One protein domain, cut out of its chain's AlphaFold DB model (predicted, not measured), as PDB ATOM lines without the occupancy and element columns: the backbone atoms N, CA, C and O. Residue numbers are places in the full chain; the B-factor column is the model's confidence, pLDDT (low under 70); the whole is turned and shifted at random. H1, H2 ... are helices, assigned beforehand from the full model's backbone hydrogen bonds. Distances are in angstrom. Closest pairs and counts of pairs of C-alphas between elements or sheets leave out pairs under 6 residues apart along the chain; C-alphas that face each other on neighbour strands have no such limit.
ATOM      1  N   ARG A 115       5.168 -28.169  39.978       74.44
ATOM      2  CA  ARG A 115       6.509 -28.404  39.421       74.44
ATOM      3  C   ARG A 115       7.562 -27.457  39.984       74.44
ATOM      4  O   ARG A 115       8.664 -27.914  40.270       74.44
ATOM      5  N   ASP A 116       7.225 -26.185  40.159       76.75
ATOM      6  CA  ASP A 116       8.159 -25.172  40.654       76.75
ATOM      7  C   ASP A 116       8.452 -25.411  42.130       76.75
ATOM      8  O   ASP A 116       9.606 -25.387  42.556       76.75
ATOM      9  N   ARG A 117       7.410 -25.766  42.893       77.94
ATOM     10  CA  ARG A 117       7.568 -26.215  44.276       77.94
ATOM     11  C   ARG A 117       8.460 -27.453  44.356       77.94
ATOM     12  O   ARG A 117       9.436 -27.454  45.093       77.94
ATOM     13  N   VAL A 118       8.176 -28.489  43.567       83.19
ATOM     14  CA  VAL A 118       8.974 -29.726  43.561       83.19
ATOM     15  C   VAL A 118      10.431 -29.452  43.186       83.19
ATOM     16  O   VAL A 118      11.325 -30.002  43.822       83.19
ATOM     17  N   ALA A 119      10.686 -28.604  42.188       83.56
ATOM     18  CA  ALA A 119      12.040 -28.246  41.776       83.56
ATOM     19  C   ALA A 119      12.817 -27.531  42.892       83.56
ATOM     20  O   ALA A 119      13.973 -27.877  43.132       83.56
ATOM     21  N   ARG A 120      12.177 -26.590  43.596       82.12
ATOM     22  CA  ARG A 120      12.763 -25.857  44.727       82.12
ATOM     23  C   ARG A 120      13.137 -26.792  45.878       82.12
ATOM     24  O   ARG A 120      14.285 -26.819  46.306       82.12
ATOM     25  N   GLU A 121      12.185 -27.609  46.311       84.38
ATOM     26  CA  GLU A 121      12.316 -28.521  47.455       84.38
ATOM     27  C   GLU A 121      13.351 -29.626  47.192       84.38
ATOM     28  O   GLU A 121      14.170 -29.972  48.042       84.38
ATOM     29  N   ILE A 122      13.374 -30.168  45.970       87.81
ATOM     30  CA  ILE A 122      14.425 -31.102  45.547       87.81
ATOM     31  C   ILE A 122      15.783 -30.393  45.470       87.81
ATOM     32  O   ILE A 122      16.803 -31.028  45.739       87.81
ATOM     33  N   GLY A 123      15.809 -29.100  45.138       87.12
ATOM     34  CA  GLY A 123      17.012 -28.269  45.106       87.12
ATOM     35  C   GLY A 123      17.804 -28.309  46.413       87.12
ATOM     36  O   GLY A 123      19.026 -28.419  46.369       87.12
ATOM     37  N   ILE A 124      17.121 -28.359  47.561       86.06
ATOM     38  CA  ILE A 124      17.746 -28.518  48.884       86.06
ATOM     39  C   ILE A 124      18.578 -29.804  48.929       86.06
ATOM     40  O   ILE A 124      19.769 -29.779  49.235       86.06
ATOM     41  N   CYS A 125      17.977 -30.932  48.540       86.31
ATOM     42  CA  CYS A 125      18.661 -32.225  48.505       86.31
ATOM     43  C   CYS A 125      19.792 -32.235  47.463       86.31
ATOM     44  O   CYS A 125      20.869 -32.781  47.707       86.31
ATOM     45  N   LEU A 126      19.560 -31.629  46.295       87.56
ATOM     46  CA  LEU A 126      20.538 -31.554  45.209       87.56
ATOM     47  C   LEU A 126      21.699 -30.603  45.500       87.56
ATOM     48  O   LEU A 126      22.746 -30.779  44.889       87.56
ATOM     49  N   SER A 127      21.570 -29.669  46.443       84.81
ATOM     50  CA  SER A 127      22.695 -28.826  46.862       84.81
ATOM     51  C   SER A 127      23.879 -29.656  47.371       84.81
ATOM     52  O   SER A 127      25.020 -29.259  47.187       84.81
ATOM     53  N   CYS A 128      23.614 -30.839  47.945       82.31
ATOM     54  CA  CYS A 128      24.639 -31.786  48.391       82.31
ATOM     55  C   CYS A 128      24.709 -33.031  47.493       82.31
ATOM     56  O   CYS A 128      25.783 -33.455  47.085       82.31
ATOM     57  N   HIS A 129      23.570 -33.628  47.127       84.94
ATOM     58  CA  HIS A 129      23.545 -34.825  46.275       84.94
ATOM     59  C   HIS A 129      23.791 -34.536  44.788       84.94
ATOM     60  O   HIS A 129      23.848 -35.476  43.995       84.94
ATOM     61  N   GLY A 130      23.885 -33.270  44.387       85.12
ATOM     62  CA  GLY A 130      24.188 -32.800  43.035       85.12
ATOM     63  C   GLY A 130      25.618 -32.278  42.862       85.12
ATOM     64  O   GLY A 130      26.062 -32.177  41.719       85.12
ATOM     65  N   ASP A 131      26.326 -32.015  43.962       84.19
ATOM     66  CA  ASP A 131      27.605 -31.302  44.015       84.19
ATOM     67  C   ASP A 131      28.684 -32.194  44.646       84.19
ATOM     68  O   ASP A 131      28.570 -32.596  45.802       84.19
ATOM     69  N   ASP A 132      29.721 -32.533  43.877       79.12
ATOM     70  CA  ASP A 132      30.797 -33.415  44.343       79.12
ATOM     71  C   ASP A 132      31.653 -32.762  45.441       79.12
ATOM     72  O   ASP A 132      32.028 -33.430  46.402       79.12
ATOM     73  N   VAL A 133      31.900 -31.451  45.348       77.31
ATOM     74  CA  VAL A 133      32.749 -30.710  46.293       77.31
ATOM     75  C   VAL A 133      32.049 -30.595  47.641       77.31
ATOM     76  O   VAL A 133      32.627 -30.904  48.689       77.31
ATOM     77  N   ARG A 134      30.772 -30.195  47.634       76.12
ATOM     78  CA  ARG A 134      29.984 -30.098  48.866       76.12
ATOM     79  C   ARG A 134      29.725 -31.474  49.472       76.12
ATOM     80  O   ARG A 134      29.755 -31.600  50.694       76.12
ATOM     81  N   TRP A 135      29.520 -32.507  48.651       76.00
ATOM     82  CA  TRP A 135      29.387 -33.887  49.123       76.00
ATOM     83  C   TRP A 135      30.623 -34.351  49.898       76.00
ATOM     84  O   TRP A 135      30.480 -34.822  51.023       76.00
ATOM     85  N   GLU A 136      31.821 -34.186  49.335       73.31
ATOM     86  CA  GLU A 136      33.080 -34.575  49.989       73.31
ATOM     87  C   GLU A 136      33.302 -33.803  51.296       73.31
ATOM     88  O   GLU A 136      33.667 -34.392  52.315       73.31
ATOM     89  N   THR A 137      32.997 -32.503  51.288       70.94
ATOM     90  CA  THR A 137      33.172 -31.613  52.445       70.94
ATOM     91  C   THR A 137      32.219 -31.956  53.597       70.94
ATOM     92  O   THR A 137      32.624 -31.956  54.756       70.94
ATOM     93  N   VAL A 138      30.951 -32.266  53.300       66.38
ATOM     94  CA  VAL A 138      29.903 -32.494  54.314       66.38
ATOM     95  C   VAL A 138      29.829 -33.954  54.761       66.38
ATOM     96  O   VAL A 138      29.604 -34.224  55.939       66.38
ATOM     97  N   ALA A 139      29.997 -34.915  53.849       61.41
ATOM     98  CA  ALA A 139      29.839 -36.330  54.178       61.41
ATOM     99  C   ALA A 139      31.028 -36.895  54.968       61.41
ATOM    100  O   ALA A 139      30.899 -37.981  55.529       61.41
ATOM    101  N   GLY A 140      32.177 -36.204  55.003       54.81
ATOM    102  CA  GLY A 140      33.385 -36.658  55.706       54.81
ATOM    103  C   GLY A 140      33.895 -38.027  55.235       54.81
ATOM    104  O   GLY A 140      34.633 -38.702  55.953       54.81
ATOM    105  N   LEU A 141      33.463 -38.472  54.052       52.31
ATOM    106  CA  LEU A 141      33.695 -39.808  53.526       52.31
ATOM    107  C   LEU A 141      34.415 -39.695  52.186       52.31
ATOM    108  O   LEU A 141      33.902 -39.088  51.251       52.31
ATOM    109  N   ASP A 142      35.537 -40.404  52.077       50.62
ATOM    110  CA  ASP A 142      36.327 -40.687  50.863       50.62
ATOM    111  C   ASP A 142      35.541 -41.561  49.841       50.62
ATOM    112  O   ASP A 142      36.079 -42.371  49.086       50.62
ATOM    113  N   GLN A 143      34.207 -41.485  49.885       58.94
ATOM    114  CA  GLN A 143      33.272 -42.255  49.083       58.94
ATOM    115  C   GLN A 143      32.739 -41.372  47.965       58.94
ATOM    116  O   GLN A 143      31.950 -40.452  48.192       58.94
ATOM    117  N   ARG A 144      33.124 -41.728  46.737       65.81
ATOM    118  CA  ARG A 144      32.574 -41.150  45.513       65.81
ATOM    119  C   ARG A 144      31.048 -41.090  45.598       65.81
ATOM    120  O   ARG A 144      30.398 -42.120  45.801       65.81
ATOM    121  N   ARG A 145      30.490 -39.894  45.401       78.44
ATOM    122  CA  ARG A 145      29.045 -39.671  45.325       78.44
ATOM    123  C   ARG A 145      28.429 -40.619  44.296       78.44
ATOM    124  O   ARG A 145      28.898 -40.722  43.161       78.44
ATOM    125  N   ALA A 146      27.381 -41.329  44.701       76.38
ATOM    126  CA  ALA A 146      26.662 -42.217  43.800       76.38
ATOM    127  C   ALA A 146      25.851 -41.403  42.779       76.38
ATOM    128  O   ALA A 146      25.195 -40.424  43.141       76.38
ATOM    129  N   ASP A 147      25.856 -41.829  41.514       84.62
ATOM    130  CA  ASP A 147      25.028 -41.206  40.484       84.62
ATOM    131  C   ASP A 147      23.541 -41.393  40.826       84.62
ATOM    132  O   ASP A 147      23.048 -42.513  41.009       84.62
ATOM    133  N   LEU A 148      22.808 -40.279  40.917       84.69
ATOM    134  CA  LEU A 148      21.402 -40.294  41.312       84.69
ATOM    135  C   LEU A 148      20.521 -41.081  40.335       84.69
ATOM    136  O   LEU A 148      19.538 -41.679  40.762       84.69
ATOM    137  N   MET A 149      20.815 -41.087  39.037       83.81
ATOM    138  CA  MET A 149      20.039 -41.859  38.065       83.81
ATOM    139  C   MET A 149      20.357 -43.350  38.153       83.81
ATOM    140  O   MET A 149      19.448 -44.160  37.974       83.81
ATOM    141  N   GLU A 150      21.592 -43.716  38.490       86.50
ATOM    142  CA  GLU A 150      21.985 -45.109  38.709       86.50
ATOM    143  C   GLU A 150      21.294 -45.700  39.946       86.50
ATOM    144  O   GLU A 150      20.627 -46.734  39.859       86.50
ATOM    145  N   VAL A 151      21.346 -45.013  41.092       86.94
ATOM    146  CA  VAL A 151      20.723 -45.518  42.334       86.94
ATOM    147  C   VAL A 151      19.188 -45.511  42.289       86.94
ATOM    148  O   VAL A 151      18.545 -46.250  43.038       86.94
ATOM    149  N   HIS A 152      18.593 -44.733  41.378       90.00
ATOM    150  CA  HIS A 152      17.151 -44.711  41.103       90.00
ATOM    151  C   HIS A 152      16.756 -45.476  39.829       90.00
ATOM    152  O   HIS A 152      15.609 -45.366  39.393       90.00
ATOM    153  N   ALA A 153      17.647 -46.282  39.239       87.69
ATOM    154  CA  ALA A 153      17.361 -47.017  38.003       87.69
ATOM    155  C   ALA A 153      16.182 -48.001  38.129       87.69
ATOM    156  O   ALA A 153      15.548 -48.343  37.131       87.69
ATOM    157  N   TRP A 154      15.858 -48.421  39.355       85.94
ATOM    158  CA  TRP A 154      14.684 -49.243  39.657       85.94
ATOM    159  C   TRP A 154      13.355 -48.511  39.416       85.94
ATOM    160  O   TRP A 154      12.333 -49.159  39.225       85.94
ATOM    161  N   LEU A 155      13.338 -47.173  39.432       88.38
ATOM    162  CA  LEU A 155      12.120 -46.383  39.296       88.38
ATOM    163  C   LEU A 155      11.772 -46.185  37.811       88.38
ATOM    164  O   LEU A 155      12.509 -45.499  37.086       88.38
ATOM    165  N   PRO A 156      10.618 -46.687  37.328       85.12
ATOM    166  CA  PRO A 156      10.242 -46.516  35.935       85.12
ATOM    167  C   PRO A 156      10.148 -45.033  35.572       85.12
ATOM    168  O   PRO A 156       9.385 -44.273  36.168       85.12
ATOM    169  N   ARG A 157      10.905 -44.605  34.555       83.69
ATOM    170  CA  ARG A 157      10.974 -43.193  34.134       83.69
ATOM    171  C   ARG A 157      11.350 -42.254  35.294       83.69
ATOM    172  O   ARG A 157      10.673 -41.245  35.506       83.69
ATOM    173  N   ALA A 158      12.429 -42.563  36.018       84.75
ATOM    174  CA  ALA A 158      12.946 -41.766  37.140       84.75
ATOM    175  C   ALA A 158      13.032 -40.253  36.845       84.75
ATOM    176  O   ALA A 158      12.623 -39.430  37.662       84.75
ATOM    177  N   ALA A 159      13.444 -39.878  35.629       81.69
ATOM    178  CA  ALA A 159      13.517 -38.480  35.200       81.69
ATOM    179  C   ALA A 159      12.169 -37.731  35.212       81.69
ATOM    180  O   ALA A 159      12.163 -36.511  35.359       81.69
ATOM    181  N   LYS A 160      11.034 -38.428  35.055       80.75
ATOM    182  CA  LYS A 160       9.696 -37.823  35.178       80.75
ATOM    183  C   LYS A 160       9.250 -37.755  36.630       80.75
ATOM    184  O   LYS A 160       8.687 -36.745  37.029       80.75
ATOM    185  N   HIS A 161       9.523 -38.801  37.409       86.19
ATOM    186  CA  HIS A 161       9.190 -38.821  38.833       86.19
ATOM    187  C   HIS A 161       9.830 -37.643  39.572       86.19
ATOM    188  O   HIS A 161       9.116 -36.913  40.247       86.19
ATOM    189  N   LYS A 162      11.115 -37.354  39.328       82.38
ATOM    190  CA  LYS A 162      11.805 -36.209  39.949       82.38
ATOM    191  C   LYS A 162      11.242 -34.823  39.592       82.38
ATOM    192  O   LYS A 162      11.681 -33.841  40.162       82.38
ATOM    193  N   ARG A 163      10.335 -34.711  38.612       78.94
ATOM    194  CA  ARG A 163       9.710 -33.428  38.235       78.94
ATOM    195  C   ARG A 163       8.400 -33.152  38.966       78.94
ATOM    196  O   ARG A 163       7.925 -32.026  38.926       78.94
ATOM    197  N   VAL A 164       7.779 -34.181  39.542       78.94
ATOM    198  CA  VAL A 164       6.428 -34.088  40.128       78.94
ATOM    199  C   VAL A 164       6.311 -34.769  41.494       78.94
ATOM    200  O   VAL A 164       5.243 -34.736  42.093       78.94
ATOM    201  N   VAL A 165       7.381 -35.403  41.988       86.12
ATOM    202  CA  VAL A 165       7.423 -36.107  43.275       86.12
ATOM    203  C   VAL A 165       8.658 -35.665  44.052       86.12
ATOM    204  O   VAL A 165       9.769 -35.764  43.535       86.12
ATOM    205  N   LEU A 166       8.457 -35.219  45.294       88.62
ATOM    206  CA  LEU A 166       9.527 -34.857  46.225       88.62
ATOM    207  C   LEU A 166      10.335 -36.088  46.653       88.62
ATOM    208  O   LEU A 166       9.776 -37.173  46.820       88.62
ATOM    209  N   CYS A 167      11.633 -35.922  46.926       89.88
ATOM    210  CA  CYS A 167      12.474 -37.000  47.465       89.88
ATOM    211  C   CYS A 167      11.902 -37.567  48.776       89.88
ATOM    212  O   CYS A 167      11.814 -38.787  48.946       89.88
ATOM    213  N   VAL A 168      11.414 -36.693  49.661       91.44
ATOM    214  CA  VAL A 168      10.815 -37.062  50.955       91.44
ATOM    215  C   VAL A 168       9.571 -37.950  50.830       91.44
ATOM    216  O   VAL A 168       9.287 -38.719  51.747       91.44
ATOM    217  N   CYS A 169       8.874 -37.945  49.684       90.44
ATOM    218  CA  CYS A 169       7.737 -38.842  49.446       90.44
ATOM    219  C   CYS A 169       8.134 -40.322  49.486       90.44
ATOM    220  O   CYS A 169       7.321 -41.169  49.853       90.44
ATOM    221  N   CYS A 170       9.375 -40.634  49.101       91.75
ATOM    222  CA  CYS A 170       9.911 -41.994  49.113       91.75
ATOM    223  C   CYS A 170      10.898 -42.222  50.261       91.75
ATOM    224  O   CYS A 170      11.074 -43.360  50.686       91.75
ATOM    225  N   HIS A 171      11.544 -41.161  50.747       93.50
ATOM    226  CA  HIS A 171      12.600 -41.220  51.755       93.50
ATOM    227  C   HIS A 171      12.126 -40.908  53.176       93.50
ATOM    228  O   HIS A 171      12.958 -40.655  54.030       93.50
ATOM    229  N   THR A 172      10.828 -40.951  53.460       93.06
ATOM    230  CA  THR A 172      10.315 -40.846  54.835       93.06
ATOM    231  C   THR A 172       9.426 -42.048  55.155       93.06
ATOM    232  O   THR A 172       8.794 -42.592  54.238       93.06
ATOM    233  N   PRO A 173       9.340 -42.490  56.423       92.19
ATOM    234  CA  PRO A 173       8.432 -43.565  56.802       92.19
ATOM    235  C   PRO A 173       6.990 -43.171  56.499       92.19
ATOM    236  O   PRO A 173       6.524 -42.103  56.892       92.19
ATOM    237  N   VAL A 174       6.269 -44.020  55.774       88.81
ATOM    238  CA  VAL A 174       4.898 -43.713  55.334       88.81
ATOM    239  C   VAL A 174       3.884 -43.871  56.475       88.81
ATOM    240  O   VAL A 174       2.821 -43.259  56.456       88.81
ATOM    241  N   ASP A 175       4.211 -44.695  57.463       87.19
ATOM    242  CA  ASP A 175       3.398 -45.041  58.629       87.19
ATOM    243  C   ASP A 175       3.590 -44.096  59.826       87.19
ATOM    244  O   ASP A 175       2.860 -44.210  60.809       87.19
ATOM    245  N   ARG A 176       4.532 -43.149  59.742       85.88
ATOM    246  CA  ARG A 176       4.793 -42.141  60.779       85.88
ATOM    247  C   ARG A 176       4.423 -40.739  60.307       85.88
ATOM    248  O   ARG A 176       4.514 -40.411  59.119       85.88
ATOM    249  N   ALA A 177       4.006 -39.912  61.261       84.06
ATOM    250  CA  ALA A 177       3.763 -38.494  61.033       84.06
ATOM    251  C   ALA A 177       5.083 -37.736  60.804       84.06
ATOM    252  O   ALA A 177       6.135 -38.166  61.264       84.06
ATOM    253  N   GLY A 178       5.003 -36.600  60.104       86.38
ATOM    254  CA  GLY A 178       6.157 -35.739  59.837       86.38
ATOM    255  C   GLY A 178       7.035 -36.199  58.669       86.38
ATOM    256  O   GLY A 178       6.893 -37.304  58.147       86.38
ATOM    257  N   ILE A 179       7.901 -35.307  58.195       89.44
ATOM    258  CA  ILE A 179       8.740 -35.509  57.000       89.44
ATOM    259  C   ILE A 179      10.238 -35.409  57.305       89.44
ATOM    260  O   ILE A 179      11.044 -35.486  56.384       89.44
ATOM    261  N   HIS A 180      10.595 -35.228  58.577       91.00
ATOM    262  CA  HIS A 180      11.959 -34.904  58.981       91.00
ATOM    263  C   HIS A 180      12.810 -36.142  59.274       91.00
ATOM    264  O   HIS A 180      14.016 -35.998  59.375       91.00
ATOM    265  N   GLU A 181      12.213 -37.343  59.352       92.19
ATOM    266  CA  GLU A 181      12.941 -38.618  59.423       92.19
ATOM    267  C   GLU A 181      13.290 -39.093  58.006       92.19
ATOM    268  O   GLU A 181      12.467 -39.696  57.306       92.19
ATOM    269  N   ILE A 182      14.517 -38.806  57.569       92.56
ATOM    270  CA  ILE A 182      15.028 -39.159  56.244       92.56
ATOM    271  C   ILE A 182      15.690 -40.536  56.275       92.56
ATOM    272  O   ILE A 182      16.732 -40.746  56.892       92.56
ATOM    273  N   LEU A 183      15.111 -41.479  55.542       93.19
ATOM    274  CA  LEU A 183      15.556 -42.863  55.447       93.19
ATOM    275  C   LEU A 183      16.670 -43.058  54.403       93.19
ATOM    276  O   LEU A 183      16.651 -42.434  53.331       93.19
ATOM    277  N   PRO A 184      17.595 -44.014  54.631       89.88
ATOM    278  CA  PRO A 184      18.585 -44.400  53.629       89.88
ATOM    279  C   PRO A 184      17.920 -44.977  52.370       89.88
ATOM    280  O   PRO A 184      16.855 -45.593  52.426       89.88
ATOM    281  N   ALA A 185      18.604 -44.911  51.224       86.81
ATOM    282  CA  ALA A 185      18.093 -45.388  49.928       86.81
ATOM    283  C   ALA A 185      17.642 -46.868  49.895       86.81
ATOM    284  O   ALA A 185      16.838 -47.268  49.045       86.81
ATOM    285  N   LYS A 186      18.156 -47.703  50.805       88.00
ATOM    286  CA  LYS A 186      17.741 -49.110  50.953       88.00
ATOM    287  C   LYS A 186      16.398 -49.272  51.676       88.00
ATOM    288  O   LYS A 186      15.735 -50.277  51.450       88.00
ATOM    289  N   ALA A 187      16.016 -48.304  52.507       90.94
ATOM    290  CA  ALA A 187      14.760 -48.278  53.257       90.94
ATOM    291  C   ALA A 187      13.688 -47.383  52.606       90.94
ATOM    292  O   ALA A 187      12.549 -47.364  53.063       90.94
ATOM    293  N   ALA A 188      14.036 -46.668  51.529       90.44
ATOM    294  CA  ALA A 188      13.087 -45.871  50.764       90.44
ATOM    295  C   ALA A 188      11.923 -46.724  50.229       90.44
ATOM    296  O   ALA A 188      12.091 -47.896  49.875       90.44
ATOM    297  N   GLN A 189      10.743 -46.120  50.122       89.50
ATOM    298  CA  GLN A 189       9.555 -46.767  49.581       89.50
ATOM    299  C   GLN A 189       9.760 -47.142  48.106       89.50
ATOM    300  O   GLN A 189       9.973 -46.284  47.251       89.50
ATOM    301  N   ARG A 190       9.654 -48.442  47.805       88.38
ATOM    302  CA  ARG A 190       9.834 -49.007  46.454       88.38
ATOM    303  C   ARG A 190       8.573 -49.624  45.862       88.38
ATOM    304  O   ARG A 190       8.552 -49.974  44.687       88.38
ATOM    305  N   ARG A 191       7.509 -49.770  46.651       87.44
ATOM    306  CA  ARG A 191       6.242 -50.337  46.180       87.44
ATOM    307  C   ARG A 191       5.477 -49.267  45.418       87.44
ATOM    308  O   ARG A 191       4.922 -48.367  46.035       87.44
ATOM    309  N   CYS A 192       5.388 -49.373  44.093       87.62
ATOM    310  CA  CYS A 192       4.636 -48.414  43.276       87.62
ATOM    311  C   CYS A 192       3.195 -48.207  43.779       87.62
ATOM    312  O   CYS A 192       2.643 -47.113  43.676       87.62
ATOM    313  N   GLU A 193       2.583 -49.243  44.356       87.06
ATOM    314  CA  GLU A 193       1.236 -49.202  44.918       87.06
ATOM    315  C   GLU A 193       1.087 -48.198  46.066       87.06
ATOM    316  O   GLU A 193      -0.010 -47.689  46.254       87.06
ATOM    317  N   SER A 194       2.150 -47.849  46.800       87.44
ATOM    318  CA  SER A 194       2.071 -46.833  47.859       87.44
ATOM    319  C   SER A 194       1.757 -45.436  47.328       87.44
ATOM    320  O   SER A 194       1.347 -44.586  48.107       87.44
ATOM    321  N   CYS A 195       1.968 -45.202  46.029       86.50
ATOM    322  CA  CYS A 195       1.732 -43.922  45.365       86.50
ATOM    323  C   CYS A 195       0.630 -44.012  44.302       86.50
ATOM    324  O   CYS A 195      -0.079 -43.039  44.076       86.50
ATOM    325  N   HIS A 196       0.487 -45.169  43.646       88.00
ATOM    326  CA  HIS A 196      -0.384 -45.372  42.483       88.00
ATOM    327  C   HIS A 196      -1.728 -46.053  42.790       88.00
ATOM    328  O   HIS A 196      -2.500 -46.327  41.869       88.00
ATOM    329  N   ARG A 197      -2.035 -46.344  44.060       85.25
ATOM    330  CA  ARG A 197      -3.374 -46.802  44.469       85.25
ATOM    331  C   ARG A 197      -4.280 -45.627  44.829       85.25
ATOM    332  O   ARG A 197      -3.805 -44.552  45.170       85.25
ATOM    333  N   GLN A 198      -5.589 -45.858  44.753       81.06
ATOM    334  CA  GLN A 198      -6.617 -44.848  45.027       81.06
ATOM    335  C   GLN A 198      -6.523 -44.252  46.441       81.06
ATOM    336  O   GLN A 198      -6.812 -43.080  46.634       81.06
ATOM    337  N   ASP A 199      -6.154 -45.064  47.420       81.31
ATOM    338  CA  ASP A 199      -5.963 -44.714  48.824       81.31
ATOM    339  C   ASP A 199      -4.465 -44.693  49.157       81.31
ATOM    340  O   ASP A 199      -3.982 -45.371  50.063       81.31
ATOM    341  N   SER A 200      -3.713 -43.959  48.335       84.75
ATOM    342  CA  SER A 200      -2.264 -43.814  48.440       84.75
ATOM    343  C   SER A 200      -1.877 -43.268  49.823       84.75
ATOM    344  O   SER A 200      -2.246 -42.142  50.155       84.75
ATOM    345  N   PRO A 201      -1.129 -44.026  50.645       86.00
ATOM    346  CA  PRO A 201      -0.742 -43.588  51.979       86.00
ATOM    347  C   PRO A 201       0.317 -42.484  51.901       86.00
ATOM    348  O   PRO A 201       0.363 -41.618  52.766       86.00
ATOM    349  N   VAL A 202       1.105 -42.454  50.819       88.25
ATOM    350  CA  VAL A 202       2.010 -41.339  50.528       88.25
ATOM    351  C   VAL A 202       1.198 -40.085  50.213       88.25
ATOM    352  O   VAL A 202       1.418 -39.046  50.822       88.25
ATOM    353  N   ALA A 203       0.201 -40.166  49.328       83.25
ATOM    354  CA  ALA A 203      -0.644 -39.008  49.042       83.25
ATOM    355  C   ALA A 203      -1.396 -38.542  50.299       83.25
ATOM    356  O   ALA A 203      -1.423 -37.349  50.567       83.25
ATOM    357  N   ALA A 204      -1.908 -39.471  51.112       83.38
ATOM    358  CA  ALA A 204      -2.560 -39.157  52.380       83.38
ATOM    359  C   ALA A 204      -1.654 -38.369  53.342       83.38
ATOM    360  O   ALA A 204      -2.121 -37.451  54.011       83.38
ATOM    361  N   LYS A 205      -0.361 -38.711  53.390       86.88
ATOM    362  CA  LYS A 205       0.639 -38.042  54.229       86.88
ATOM    363  C   LYS A 205       0.986 -36.634  53.735       86.88
ATOM    364  O   LYS A 205       1.081 -35.722  54.547       86.88
ATOM    365  N   PHE A 206       1.185 -36.456  52.429       81.81
ATOM    366  CA  PHE A 206       1.718 -35.206  51.863       81.81
ATOM    367  C   PHE A 206       0.652 -34.231  51.352       81.81
ATOM    368  O   PHE A 206       0.904 -33.032  51.284       81.81
ATOM    369  N   LEU A 207      -0.518 -34.735  50.968       77.38
ATOM    370  CA  LEU A 207      -1.618 -33.956  50.390       77.38
ATOM    371  C   LEU A 207      -2.875 -33.982  51.272       77.38
ATOM    372  O   LEU A 207      -3.860 -33.329  50.942       77.38
ATOM    373  N   GLY A 208      -2.852 -34.735  52.376       76.81
ATOM    374  CA  GLY A 208      -4.027 -35.000  53.199       76.81
ATOM    375  C   GLY A 208      -4.867 -36.170  52.681       76.81
ATOM    376  O   GLY A 208      -4.650 -36.711  51.592       76.81
ATOM    377  N   GLN A 209      -5.832 -36.599  53.499       71.88
ATOM    378  CA  GLN A 209      -6.742 -37.686  53.135       71.88
ATOM    379  C   GLN A 209      -7.520 -37.328  51.860       71.88
ATOM    380  O   GLN A 209      -7.925 -36.176  51.708       71.88
ATOM    381  N   PRO A 210      -7.760 -38.298  50.960       66.94
ATOM    382  CA  PRO A 210      -8.522 -38.049  49.747       66.94
ATOM    383  C   PRO A 210      -9.914 -37.534  50.112       66.94
ATOM    384  O   PRO A 210     -10.628 -38.180  50.891       66.94
ATOM    385  N   ASP A 211     -10.294 -36.392  49.540       67.44
ATOM    386  CA  ASP A 211     -11.635 -35.857  49.707       67.44
ATOM    387  C   ASP A 211     -12.658 -36.878  49.179       67.44
ATOM    388  O   ASP A 211     -12.555 -37.409  48.069       67.44
ATOM    389  N   ARG A 212     -13.626 -37.227  50.030       68.12
ATOM    390  CA  ARG A 212     -14.688 -38.190  49.713       68.12
ATOM    391  C   ARG A 212     -15.950 -37.511  49.195       68.12
ATOM    392  O   ARG A 212     -16.859 -38.220  48.756       68.12
ATOM    393  N   GLU A 213     -16.020 -36.186  49.263       71.00
ATOM    394  CA  GLU A 213     -17.137 -35.390  48.760       71.00
ATOM    395  C   GLU A 213     -17.016 -35.143  47.253       71.00
ATOM    396  O   GLU A 213     -18.030 -35.070  46.551       71.00
ATOM    397  N   THR A 214     -15.792 -35.106  46.721       73.38
ATOM    398  CA  THR A 214     -15.547 -34.971  45.285       73.38
ATOM    399  C   THR A 214     -15.530 -36.322  44.563       73.38
ATOM    400  O   THR A 214     -15.248 -37.395  45.101       73.38
ATOM    401  N   TRP A 215     -15.850 -36.294  43.267       79.56
ATOM    402  CA  TRP A 215     -15.813 -37.496  42.429       79.56
ATOM    403  C   TRP A 215     -14.396 -37.902  42.008       79.56
ATOM    404  O   TRP A 215     -14.243 -38.957  41.382       79.56
ATOM    405  N   ILE A 216     -13.386 -37.089  42.321       79.38
ATOM    406  CA  ILE A 216     -11.982 -37.281  41.959       79.38
ATOM    407  C   ILE A 216     -11.199 -37.554  43.238       79.38
ATOM    408  O   ILE A 216     -11.298 -36.826  44.204       79.38
ATOM    409  N   THR A 217     -10.422 -38.627  43.241       72.12
ATOM    410  CA  THR A 217      -9.762 -39.152  44.446       72.12
ATOM    411  C   THR A 217      -8.670 -38.257  45.031       72.12
ATOM    412  O   THR A 217      -8.467 -38.285  46.235       72.12
ATOM    413  N   HIS A 218      -7.975 -37.479  44.200       71.38
ATOM    414  CA  HIS A 218      -6.972 -36.497  44.623       71.38
ATOM    415  C   HIS A 218      -7.105 -35.261  43.730       71.38
ATOM    416  O   HIS A 218      -6.404 -35.124  42.726       71.38
ATOM    417  N   ASP A 219      -8.071 -34.410  44.051       69.12
ATOM    418  CA  ASP A 219      -8.368 -33.158  43.352       69.12
ATOM    419  C   ASP A 219      -7.231 -32.130  43.458       69.12
ATOM    420  O   ASP A 219      -6.981 -31.418  42.489       69.12
ATOM    421  N   VAL A 220      -6.463 -32.147  44.553       68.19
ATOM    422  CA  VAL A 220      -5.261 -31.313  44.758       68.19
ATOM    423  C   VAL A 220      -4.252 -31.439  43.609       68.19
ATOM    424  O   VAL A 220      -3.577 -30.479  43.266       68.19
ATOM    425  N   LEU A 221      -4.154 -32.612  42.974       69.81
ATOM    426  CA  LEU A 221      -3.227 -32.839  41.859       69.81
ATOM    427  C   LEU A 221      -3.825 -32.492  40.492       69.81
ATOM    428  O   LEU A 221      -3.105 -32.475  39.498       69.81
ATOM    429  N   LEU A 222      -5.132 -32.241  40.410       68.38
ATOM    430  CA  LEU A 222      -5.880 -32.185  39.155       68.38
ATOM    431  C   LEU A 222      -5.449 -31.043  38.226       68.38
ATOM    432  O   LEU A 222      -5.628 -31.174  37.015       68.38
TER     433      LEU A 222
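This is residues 115 to 222 of the 480 residues of the protein "Ni_hydr_CYTB domain-containing protein" of bacterium (UniProt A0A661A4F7). What shape do these atoms make? They make an elongated, loop-rich string of short helices: the longest, H1, runs toward one end and forms a corner with H2, H5 lies near the middle, and H6 and H7 form another corner toward the other end, where the tail of residues 208 to 222 loops outward. What is it built of? The printed part has 108 residues, with seven named helices, H1 to H7 in chain order, and no named strand; its class is all helix, with under half of the residues, 49, in named elements. How large is it? It is only just compact, close to loose, with a radius of gyration of the C-alphas of 15.5 A, and only just a rod, spanning 53 by 26 by 24 A.

Where is the longest helix? H1, residues 115 to 129, runs 19.5 A from C-alpha 115 at (6.509, -28.404, 39.421). Where are the others? H2 is residues 132 to 139, 10.3 A; H3 148 to 151; H4 158 to 164, 10.5 A; H5 168 to 171; H6 193 to 196. H7, residues 201 to 207, runs 9.8 A to C-alpha 207 at (-1.618, -33.956, 50.390).

What touches H1? Its residues 115 to 119 alone touch H4, at a steep tilt of 54 degrees, opposite ways; the closest C-alphas, of Arg 115 and Val 164, are 5.7 A apart. Its residues 127 to 129 alone touch H2, only at the corner, only just about perpendicular at 72 degrees; the closest C-alphas are Cys 128 and Trp 135, 5.2 A. What of the rest? H3 is close to but not clearly touching H4, closest C-alphas Met 149 and Ala 158, 7.2 A, and H5 likewise to H7, Cys 169 and Val 202, 6.3 A. H6 and H7 touch only at the corner, closest C-alphas Cys 195 and Val 202, 5.8 A. Are the backbones helical? Every O i to N i+4 pair is within hydrogen-bond range in H2 and H7, 9 of 11 in H1 and 1 of 3 in H4, which has 3 of 4 O i to N i+3 pairs; H3, H5 and H6 are too short for an i+4 pair.

How far does it reach? The two C-alphas farthest apart, of Asp 142 and Glu 213, are 53.8 A apart. Is it continuous? The printed part has no cut, and the link from H5 to H6, 21 residues, is long. Where is confidence low? In this model, pLDDT is under 70 at residues 138 to 144, 210 to 212 and 219 to 222.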